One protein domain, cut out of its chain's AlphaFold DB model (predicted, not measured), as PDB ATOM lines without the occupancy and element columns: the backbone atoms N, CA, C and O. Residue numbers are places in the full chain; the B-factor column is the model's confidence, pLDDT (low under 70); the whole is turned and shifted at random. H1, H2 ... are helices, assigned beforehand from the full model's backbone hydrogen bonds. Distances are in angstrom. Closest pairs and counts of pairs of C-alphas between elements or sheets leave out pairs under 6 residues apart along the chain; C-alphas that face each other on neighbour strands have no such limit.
ATOM      1  N   GLU A 127      43.744  42.847  13.811       91.38
ATOM      2  CA  GLU A 127      42.446  42.540  14.406       91.38
ATOM      3  C   GLU A 127      41.473  42.005  13.356       91.38
ATOM      4  O   GLU A 127      41.433  42.467  12.213       91.38
ATOM      5  N   CYS A 128      40.651  41.029  13.740       90.75
ATOM      6  CA  CYS A 128      39.554  40.586  12.892       90.75
ATOM      7  C   CYS A 128      38.373  41.573  12.980       90.75
ATOM      8  O   CYS A 128      37.795  41.721  14.059       90.75
ATOM      9  N   PRO A 129      37.893  42.147  11.860       88.19
ATOM     10  CA  PRO A 129      36.772  43.095  11.863       88.19
ATOM     11  C   PRO A 129      35.413  42.465  12.223       88.19
ATOM     12  O   PRO A 129      34.420  43.169  12.383       88.19
ATOM     13  N   ILE A 130      35.335  41.134  12.321       87.44
ATOM     14  CA  ILE A 130      34.084  40.399  12.561       87.44
ATOM     15  C   ILE A 130      33.892  40.094  14.052       87.44
ATOM     16  O   ILE A 130      32.762  40.113  14.540       87.44
ATOM     17  N   CYS A 131      34.977  39.804  14.772       88.88
ATOM     18  CA  CYS A 131      34.941  39.357  16.168       88.88
ATOM     19  C   CYS A 131      35.890  40.125  17.102       88.88
ATOM     20  O   CYS A 131      35.895  39.838  18.298       88.88
ATOM     21  N   GLY A 132      36.695  41.055  16.578       86.50
ATOM     22  CA  GLY A 132      37.657  41.845  17.351       86.50
ATOM     23  C   GLY A 132      38.816  41.035  17.934       86.50
ATOM     24  O   GLY A 132      39.484  41.501  18.849       86.50
ATOM     25  N   GLN A 133      39.042  39.803  17.468       86.50
ATOM     26  CA  GLN A 133      40.164  38.993  17.940       86.50
ATOM     27  C   GLN A 133      41.482  39.544  17.395       86.50
ATOM     28  O   GLN A 133      41.583  39.832  16.202       86.50
ATOM     29  N   SER A 134      42.471  39.671  18.279       86.19
ATOM     30  CA  SER A 134      43.829  40.120  17.979       86.19
ATOM     31  C   SER A 134      44.722  38.947  17.579       86.19
ATOM     32  O   SER A 134      44.778  37.942  18.292       86.19
ATOM     33  N   TYR A 135      45.475  39.101  16.498       86.75
ATOM     34  CA  TYR A 135      46.365  38.096  15.926       86.75
ATOM     35  C   TYR A 135      47.785  38.628  15.783       86.75
ATOM     36  O   TYR A 135      48.016  39.840  15.737       86.75
ATOM     37  N   LYS A 136      48.744  37.700  15.724       84.50
ATOM     38  CA  LYS A 136      50.177  38.019  15.675       84.50
ATOM     39  C   LYS A 136      50.682  38.246  14.253       84.50
ATOM     40  O   LYS A 136      51.727  38.870  14.086       84.50
ATOM     41  N   SER A 137      49.959  37.754  13.249       84.88
ATOM     42  CA  SER A 137      50.272  37.959  11.838       84.88
ATOM     43  C   SER A 137      49.014  38.164  10.997       84.88
ATOM     44  O   SER A 137      47.903  37.793  11.389       84.88
ATOM     45  N   GLN A 138      49.193  38.758   9.820       84.81
ATOM     46  CA  GLN A 138      48.117  38.990   8.863       84.81
ATOM     47  C   GLN A 138      47.584  37.671   8.280       84.81
ATOM     48  O   GLN A 138      46.387  37.553   8.013       84.81
ATOM     49  N   GLU A 139      48.444  36.664   8.112       84.81
ATOM     50  CA  GLU A 139      48.072  35.350   7.586       84.81
ATOM     51  C   GLU A 139      47.070  34.644   8.511       84.81
ATOM     52  O   GLU A 139      46.091  34.069   8.034       84.81
ATOM     53  N   GLU A 140      47.254  34.749   9.833       85.81
ATOM     54  CA  GLU A 140      46.307  34.217  10.822       85.81
ATOM     55  C   GLU A 140      44.948  34.927  10.759       85.81
ATOM     56  O   GLU A 140      43.906  34.266  10.797       85.81
ATOM     57  N   VAL A 141      44.940  36.258  10.600       90.69
ATOM     58  CA  VAL A 141      43.696  37.028  10.428       90.69
ATOM     59  C   VAL A 141      42.966  36.606   9.167       90.69
ATOM     60  O   VAL A 141      41.758  36.405   9.216       90.69
ATOM     61  N   SER A 142      43.679  36.450   8.052       89.31
ATOM     62  CA  SER A 142      43.083  36.092   6.764       89.31
ATOM     63  C   SER A 142      42.346  34.752   6.841       89.31
ATOM     64  O   SER A 142      41.152  34.677   6.543       89.31
ATOM     65  N   MET A 143      43.013  33.718   7.367       87.88
ATOM     66  CA  MET A 143      42.396  32.403   7.584       87.88
ATOM     67  C   MET A 143      41.216  32.475   8.561       87.88
ATOM     68  O   MET A 143      40.214  31.768   8.412       87.88
ATOM     69  N   HIS A 144      41.311  33.330   9.581       93.56
ATOM     70  CA  HIS A 144      40.244  33.483  10.553       93.56
ATOM     71  C   HIS A 144      39.025  34.215   9.988       93.56
ATOM     72  O   HIS A 144      37.906  33.784  10.256       93.56
ATOM     73  N   VAL A 145      39.207  35.298   9.228       92.00
ATOM     74  CA  VAL A 145      38.126  36.158   8.718       92.00
ATOM     75  C   VAL A 145      37.118  35.347   7.917       92.00
ATOM     76  O   VAL A 145      35.917  35.477   8.155       92.00
ATOM     77  N   GLU A 146      37.583  34.451   7.050       88.44
ATOM     78  CA  GLU A 146      36.701  33.599   6.252       88.44
ATOM     79  C   GLU A 146      35.897  32.623   7.132       88.44
ATOM     80  O   GLU A 146      34.672  32.524   7.021       88.44
ATOM     81  N   SER A 147      36.537  31.956   8.099       89.19
ATOM     82  CA  SER A 147      35.832  31.088   9.060       89.19
ATOM     83  C   SER A 147      34.877  31.876   9.967       89.19
ATOM     84  O   SER A 147      33.802  31.397  10.334       89.19
ATOM     85  N   CYS A 148      35.255  33.094  10.339       92.06
ATOM     86  CA  CYS A 148      34.510  33.958  11.240       92.06
ATOM     87  C   CYS A 148      33.257  34.527  10.568       92.06
ATOM     88  O   CYS A 148      32.191  34.536  11.185       92.06
ATOM     89  N   ALA A 149      33.349  34.907   9.290       89.00
ATOM     90  CA  ALA A 149      32.209  35.317   8.475       89.00
ATOM     91  C   ALA A 149      31.171  34.194   8.371       89.00
ATOM     92  O   ALA A 149      30.001  34.399   8.700       89.00
ATOM     93  N   ASN A 150      31.621  32.983   8.032       85.62
ATOM     94  CA  ASN A 150      30.760  31.804   7.944       85.62
ATOM     95  C   ASN A 150      30.083  31.483   9.288       85.62
ATOM     96  O   ASN A 150      28.873  31.261   9.346       85.62
ATOM     97  N   LYS A 151      30.826  31.532  10.401       85.81
ATOM     98  CA  LYS A 151      30.269  31.329  11.752       85.81
ATOM     99  C   LYS A 151      29.275  32.416  12.146       85.81
ATOM    100  O   LYS A 151      28.283  32.116  12.807       85.81
ATOM    101  N   LYS A 152      29.521  33.674  11.777       84.25
ATOM    102  CA  LYS A 152      28.586  34.776  12.029       84.25
ATOM    103  C   LYS A 152      27.278  34.539  11.279       84.25
ATOM    104  O   LYS A 152      26.224  34.599  11.900       84.25
ATOM    105  N   GLN A 153      27.347  34.174  10.004       79.38
ATOM    106  CA  GLN A 153      26.159  33.874   9.208       79.38
ATOM    107  C   GLN A 153      25.378  32.672   9.755       79.38
ATOM    108  O   GLN A 153      24.164  32.756   9.904       79.38
ATOM    109  N   GLN A 154      26.064  31.606  10.181       76.19
ATOM    110  CA  GLN A 154      25.420  30.479  10.866       76.19
ATOM    111  C   GLN A 154      24.747  30.884  12.180       76.19
ATOM    112  O   GLN A 154      23.690  30.357  12.507       76.19
ATOM    113  N   ARG A 155      25.323  31.818  12.945       78.62
ATOM    114  CA  ARG A 155      24.706  32.324  14.181       78.62
ATOM    115  C   ARG A 155      23.454  33.149  13.902       78.62
ATOM    116  O   ARG A 155      22.491  33.009  14.647       78.62
ATOM    117  N   GLU A 156      23.452  33.973  12.858       78.12
ATOM    118  CA  GLU A 156      22.262  34.732  12.446       78.12
ATOM    119  C   GLU A 156      21.153  33.793  11.946       78.12
ATOM    120  O   GLU A 156      20.016  33.875  12.415       78.12
ATOM    121  N   ALA A 157      21.499  32.823  11.092       76.06
ATOM    122  CA  ALA A 157      20.570  31.790  10.634       76.06
ATOM    123  C   ALA A 157      20.034  30.952  11.809       76.06
ATOM    124  O   ALA A 157      18.827  30.733  11.927       76.06
ATOM    125  N   ALA A 158      20.898  30.549  12.746       78.88
ATOM    126  CA  ALA A 158      20.497  29.817  13.946       78.88
ATOM    127  C   ALA A 158      19.582  30.649  14.855       78.88
ATOM    128  O   ALA A 158      18.608  30.113  15.374       78.88
ATOM    129  N   ARG A 159      19.833  31.954  15.025       80.31
ATOM    130  CA  ARG A 159      18.961  32.850  15.804       80.31
ATOM    131  C   ARG A 159      17.550  32.915  15.220       80.31
ATOM    132  O   ARG A 159      16.592  32.709  15.963       80.31
ATOM    133  N   GLY A 160      17.422  33.118  13.907       81.12
ATOM    134  CA  GLY A 160      16.118  33.092  13.231       81.12
ATOM    135  C   GLY A 160      15.427  31.728  13.341       81.12
ATOM    136  O   GLY A 160      14.220  31.638  13.571       81.12
ATOM    137  N   SER A 161      16.205  30.651  13.268       79.94
ATOM    138  CA  SER A 161      15.696  29.281  13.346       79.94
ATOM    139  C   SER A 161      15.201  28.900  14.741       79.94
ATOM    140  O   SER A 161      14.151  28.267  14.872       79.94
ATOM    141  N   VAL A 162      15.904  29.333  15.792       84.19
ATOM    142  CA  VAL A 162      15.501  29.139  17.193       84.19
ATOM    143  C   VAL A 162      14.171  29.834  17.474       84.19
ATOM    144  O   VAL A 162      13.308  29.248  18.125       84.19
ATOM    145  N   GLU A 163      13.948  31.039  16.949       85.31
ATOM    146  CA  GLU A 163      12.675  31.746  17.123       85.31
ATOM    147  C   GLU A 163      11.501  30.984  16.486       85.31
ATOM    148  O   GLU A 163      10.447  30.806  17.107       85.31
ATOM    149  N   VAL A 164      11.690  30.472  15.265       84.94
ATOM    150  CA  VAL A 164      10.683  29.650  14.579       84.94
ATOM    151  C   VAL A 164      10.433  28.348  15.343       84.94
ATOM    152  O   VAL A 164       9.274  27.987  15.554       84.94
ATOM    153  N   ALA A 165      11.484  27.672  15.812       83.62
ATOM    154  CA  ALA A 165      11.368  26.448  16.601       83.62
ATOM    155  C   ALA A 165      10.595  26.687  17.907       83.62
ATOM    156  O   ALA A 165       9.614  25.994  18.170       83.62
ATOM    157  N   LEU A 166      10.954  27.715  18.684       85.44
ATOM    158  CA  LEU A 166      10.254  28.086  19.919       85.44
ATOM    159  C   LEU A 166       8.774  28.381  19.664       85.44
ATOM    160  O   LEU A 166       7.910  27.966  20.438       85.44
ATOM    161  N   ARG A 167       8.456  29.058  18.556       85.25
ATOM    162  CA  ARG A 167       7.072  29.338  18.168       85.25
ATOM    163  C   ARG A 167       6.298  28.068  17.817       85.25
ATOM    164  O   ARG A 167       5.122  27.970  18.165       85.25
ATOM    165  N   LEU A 168       6.932  27.105  17.152       81.88
ATOM    166  CA  LEU A 168       6.327  25.810  16.841       81.88
ATOM    167  C   LEU A 168       6.090  24.992  18.114       81.88
ATOM    168  O   LEU A 168       4.957  24.580  18.346       81.88
ATOM    169  N   PHE A 169       7.097  24.850  18.979       82.00
ATOM    170  CA  PHE A 169       6.959  24.152  20.260       82.00
ATOM    171  C   PHE A 169       5.880  24.776  21.145       82.00
ATOM    172  O   PHE A 169       5.077  24.059  21.735       82.00
ATOM    173  N   ARG A 170       5.778  26.110  21.182       85.44
ATOM    174  CA  ARG A 170       4.720  26.799  21.932       85.44
ATOM    175  C   ARG A 170       3.319  26.449  21.431       85.44
ATOM    176  O   ARG A 170       2.406  26.340  22.241       85.44
ATOM    177  N   ASN A 171       3.144  26.261  20.124       80.56
ATOM    178  CA  ASN A 171       1.864  25.827  19.564       80.56
ATOM    179  C   ASN A 171       1.553  24.367  19.927       80.56
ATOM    180  O   ASN A 171       0.410  24.068  20.256       80.56
ATOM    181  N   VAL A 172       2.562  23.488  19.931       80.75
ATOM    182  CA  VAL A 172       2.419  22.078  20.345       80.75
ATOM    183  C   VAL A 172       2.026  21.964  21.817       80.75
ATOM    184  O   VAL A 172       1.085  21.254  22.141       80.75
ATOM    185  N   VAL A 173       2.714  22.692  22.705       81.94
ATOM    186  CA  VAL A 173       2.433  22.681  24.153       81.94
ATOM    187  C   VAL A 173       1.056  23.269  24.461       81.94
ATOM    188  O   VAL A 173       0.393  22.822  25.391       81.94
ATOM    189  N   ARG A 174       0.610  24.269  23.691       83.12
ATOM    190  CA  ARG A 174      -0.694  24.908  23.905       83.12
ATOM    191  C   ARG A 174      -1.866  24.054  23.422       83.12
ATOM    192  O   ARG A 174      -2.915  24.085  24.050       83.12
ATOM    193  N   GLU A 175      -1.702  23.330  22.319       76.75
ATOM    194  CA  GLU A 175      -2.756  22.498  21.721       76.75
ATOM    195  C   GLU A 175      -2.210  21.103  21.361       76.75
ATOM    196  O   GLU A 175      -2.038  20.789  20.176       76.75
ATOM    197  N   PRO A 176      -1.944  20.241  22.362       69.69
ATOM    198  CA  PRO A 176      -1.369  18.918  22.123       69.69
ATOM    199  C   PRO A 176      -2.334  17.992  21.367       69.69
ATOM    200  O   PRO A 176      -1.901  17.118  20.612       69.69
ATOM    201  N   ASP A 177      -3.647  18.210  21.492       69.44
ATOM    202  CA  ASP A 177      -4.653  17.369  20.841       69.44
ATOM    203  C   ASP A 177      -4.835  17.630  19.344       69.44
ATOM    204  O   ASP A 177      -5.426  16.822  18.627       69.44
ATOM    205  N   ASN A 178      -4.246  18.706  18.825       70.38
ATOM    206  CA  ASN A 178      -4.364  19.065  17.425       70.38
ATOM    207  C   ASN A 178      -3.297  18.341  16.581       70.38
ATOM    208  O   ASN A 178      -2.107  18.674  16.600       70.38
ATOM    209  N   ALA A 179      -3.735  17.362  15.783       67.44
ATOM    210  CA  ALA A 179      -2.877  16.545  14.915       67.44
ATOM    211  C   ALA A 179      -1.997  17.363  13.941       67.44
ATOM    212  O   ALA A 179      -0.967  16.878  13.473       67.44
ATOM    213  N   LYS A 180      -2.362  18.623  13.656       66.62
ATOM    214  CA  LYS A 180      -1.588  19.540  12.804       66.62
ATOM    215  C   LYS A 180      -0.303  20.051  13.466       66.62
ATOM    216  O   LYS A 180       0.630  20.398  12.744       66.62
ATOM    217  N   PHE A 181      -0.248  20.120  14.798       68.31
ATOM    218  CA  PHE A 181       0.948  20.555  15.532       68.31
ATOM    219  C   PHE A 181       1.838  19.377  15.933       68.31
ATOM    220  O   PHE A 181       3.048  19.551  16.004       68.31
ATOM    221  N   ARG A 182       1.275  18.167  16.075       66.69
ATOM    222  CA  ARG A 182       2.057  16.939  16.319       66.69
ATOM    223  C   ARG A 182       3.009  16.594  15.171       66.69
ATOM    224  O   ARG A 182       4.098  16.096  15.413       66.69
ATOM    225  N   LYS A 183       2.617  16.873  13.921       71.12
ATOM    226  CA  LYS A 183       3.435  16.591  12.731       71.12
ATOM    227  C   LYS A 183       3.654  17.845  11.902       71.12
ATOM    228  O   LYS A 183       2.753  18.329  11.213       71.12
ATOM    229  N   ILE A 184       4.875  18.361  11.933       68.62
ATOM    230  CA  ILE A 184       5.200  19.622  11.274       68.62
ATOM    231  C   ILE A 184       5.632  19.336   9.845       68.62
ATOM    232  O   ILE A 184       6.567  18.592   9.564       68.62
ATOM    233  N   ARG A 185       4.884  19.920   8.913       69.75
ATOM    234  CA  ARG A 185       5.090  19.722   7.482       69.75
ATOM    235  C   ARG A 185       6.127  20.715   6.967       69.75
ATOM    236  O   ARG A 185       5.878  21.920   6.963       69.75
ATOM    237  N   MET A 186       7.215  20.197   6.400       66.62
ATOM    238  CA  MET A 186       8.258  20.971   5.699       66.62
ATOM    239  C   MET A 186       7.774  21.637   4.392       66.62
ATOM    240  O   MET A 186       8.561  22.220   3.654       66.62
ATOM    241  N   GLY A 187       6.475  21.567   4.085       67.00
ATOM    242  CA  GLY A 187       5.864  22.289   2.966       67.00
ATOM    243  C   GLY A 187       5.692  23.790   3.220       67.00
ATOM    244  O   GLY A 187       5.527  24.544   2.266       67.00
ATOM    245  N   ASN A 188       5.743  24.251   4.478       72.06
ATOM    246  CA  ASN A 188       5.740  25.685   4.768       72.06
ATOM    247  C   ASN A 188       7.144  26.259   4.500       72.06
ATOM    248  O   ASN A 188       8.085  25.849   5.184       72.06
ATOM    249  N   PRO A 189       7.295  27.216   3.564       73.38
ATOM    250  CA  PRO A 189       8.602  27.737   3.177       73.38
ATOM    251  C   PRO A 189       9.382  28.313   4.363       73.38
ATOM    252  O   PRO A 189      10.575  28.065   4.448       73.38
ATOM    253  N   LYS A 190       8.712  28.952   5.333       72.69
ATOM    254  CA  LYS A 190       9.366  29.528   6.524       72.69
ATOM    255  C   LYS A 190       9.932  28.480   7.478       72.69
ATOM    256  O   LYS A 190      10.947  28.703   8.120       72.69
ATOM    257  N   ILE A 191       9.236  27.352   7.599       73.00
ATOM    258  CA  ILE A 191       9.656  26.230   8.445       73.00
ATOM    259  C   ILE A 191      10.801  25.489   7.755       73.00
ATOM    260  O   ILE A 191      11.795  25.147   8.387       73.00
ATOM    261  N   ARG A 192      10.677  25.292   6.439       74.25
ATOM    262  CA  ARG A 192      11.707  24.659   5.625       74.25
ATOM    263  C   ARG A 192      13.000  25.457   5.639       74.25
ATOM    264  O   ARG A 192      14.032  24.861   5.878       74.25
ATOM    265  N   GLU A 193      12.950  26.765   5.414       73.19
ATOM    266  CA  GLU A 193      14.119  27.653   5.418       73.19
ATOM    267  C   GLU A 193      14.833  27.607   6.775       73.19
ATOM    268  O   GLU A 193      15.960  27.133   6.844       73.19
ATOM    269  N   ALA A 194      14.118  27.890   7.869       73.88
ATOM    270  CA  ALA A 194      14.665  27.849   9.226       73.88
ATOM    271  C   ALA A 194      15.274  26.485   9.627       73.88
ATOM    272  O   ALA A 194      16.300  26.415  10.289       73.88
ATOM    273  N   ILE A 195      14.653  25.365   9.256       72.12
ATOM    274  CA  ILE A 195      15.133  24.041   9.693       72.12
ATOM    275  C   ILE A 195      16.172  23.464   8.725       72.12
ATOM    276  O   ILE A 195      17.058  22.728   9.150       72.12
ATOM    277  N   SER A 196      16.089  23.766   7.427       65.25
ATOM    278  CA  SER A 196      17.053  23.258   6.438       65.25
ATOM    279  C   SER A 196      18.378  24.016   6.445       65.25
ATOM    280  O   SER A 196      19.399  23.430   6.099       65.25
ATOM    281  N   GLU A 197      18.376  25.286   6.855       65.38
ATOM    282  CA  GLU A 197      19.572  26.130   6.854       65.38
ATOM    283  C   GLU A 197      20.512  25.835   8.039       65.38
ATOM    284  O   GLU A 197      21.723  26.026   7.942       65.38
ATOM    285  N   VAL A 198      19.992  25.277   9.138       65.19
ATOM    286  CA  VAL A 198      20.816  24.796  10.254       65.19
ATOM    287  C   VAL A 198      21.307  23.383   9.945       65.19
ATOM    288  O   VAL A 198      20.525  22.437   9.846       65.19
ATOM    289  N   THR A 199      22.625  23.212   9.815       51.97
ATOM    290  CA  THR A 199      23.260  21.892   9.693       51.97
ATOM    291  C   THR A 199      22.897  21.047  10.921       51.97
ATOM    292  O   THR A 199      23.401  21.291  12.012       51.97
ATOM    293  N   GLY A 200      21.980  20.088  10.758       57.69
ATOM    294  CA  GLY A 200      21.384  19.345  11.878       57.69
ATOM    295  C   GLY A 200      19.984  19.814  12.308       57.69
ATOM    296  O   GLY A 200      19.557  19.562  13.427       57.69
ATOM    297  N   GLY A 201      19.222  20.500  11.455       55.00
ATOM    298  CA  GLY A 201      17.794  20.691  11.711       55.00
ATOM    299  C   GLY A 201      16.985  19.418  11.452       55.00
ATOM    300  O   GLY A 201      16.063  19.110  12.186       55.00
ATOM    301  N   LEU A 202      17.347  18.610  10.455       51.94
ATOM    302  CA  LEU A 202      16.578  17.413  10.072       51.94
ATOM    303  C   LEU A 202      16.706  16.247  11.073       51.94
ATOM    304  O   LEU A 202      15.752  15.501  11.282       51.94
ATOM    305  N   ASN A 203      17.864  16.094  11.720       53.53
ATOM    306  CA  ASN A 203      18.113  15.019  12.692       53.53
ATOM    307  C   ASN A 203      17.441  15.286  14.052       53.53
ATOM    308  O   ASN A 203      16.971  14.334  14.665       53.53
ATOM    309  N   CYS A 204      17.291  16.544  14.489       52.59
ATOM    310  CA  CYS A 204      16.476  16.882  15.665       52.59
ATOM    311  C   CYS A 204      14.985  16.558  15.468       52.59
ATOM    312  O   CYS A 204      14.286  16.274  16.436       52.59
ATOM    313  N   TRP A 205      14.499  16.566  14.223       50.69
ATOM    314  CA  TRP A 205      13.097  16.281  13.894       50.69
ATOM    315  C   TRP A 205      12.813  14.800  13.647       50.69
ATOM    316  O   TRP A 205      11.703  14.339  13.901       50.69
ATOM    317  N   SER A 206      13.821  14.032  13.226       44.06
ATOM    318  CA  SER A 206      13.697  12.582  13.036       44.06
ATOM    319  C   SER A 206      13.470  11.807  14.341       44.06
ATOM    320  O   SER A 206      13.067  10.649  14.288       44.06
TER     321      SER A 206
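Overview. This is residues 127 to 206 of the 211 residues of the protein "C2H2-type domain-containing protein" of Hevea brasiliensis (UniProt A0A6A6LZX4). One long helix, H1, makes the length of a rod, and after its last residue, Arg 174, the backbone turns round and folds back along one side of it with three short helices, H2, H3 and H4. H3 packs on H1 between its two ends, H2 packs near the end of H1, residues 174 to 179 stick out at the turn, and residues 127 to 137 make a loop at the end where H1 begins. The printed part has 80 residues, with four named helices in the order H1, H2, H3, H4 and no named strand, and the class is all helix. The whole is extended, with a radius of gyration of the C-alphas of 18.1 A and spans of 59 by 20 by 19 A.

Arrangement. H1, residues 138 to 174, has a kink of 29 degrees near residue 146. With residues 157 to 164 alone it touches H3, residues 189 to 197; the closest C-alphas are those of Ser 161 and Ala 194, 4.5 A apart. These two helices run opposite ways at a steep tilt of 44 degrees. With residues 168 to 172 alone H1 touches H2, residues 179 to 182, the closest C-alphas being those of Val 172 and Phe 181 at 5.3 A. H3 and H4, residues 201 to 206, only just touch, and only at the corner by their link, with 3 pairs of C-alphas within 8 A; the closest are those of Ile 195 and Gly 201, 4.7 A apart. Their lines are about perpendicular, at 81 degrees. H4 is apart from H1 and H2, and H2 is apart from H3. Every O i to N i+4 pair is within hydrogen-bond range in H3, against 31 of 33 in H1 and 1 of 2 in H4, while H2 is too short for such a pair.

Along the chain. H1 measures 53.0 A from C-alpha 138 at (48.117, 38.990, 8.863) to C-alpha 174 at (-0.694, 24.908, 23.905). H2 measures 5.1 A, H3 11.7 A and H4 9.2 A, ending at C-alpha 206 at (13.697, 12.582, 13.036).

Size, cuts and confidence. The C-alphas farthest apart, those of Ser 137 and Asp 177, are 59.3 A apart. The printed part has no cut, and no link between helices is long. Mean pLDDT of the printed part is 77.2; residues 176 to 177, 179 to 182, 184 to 187 and 196 to 206 are under 70.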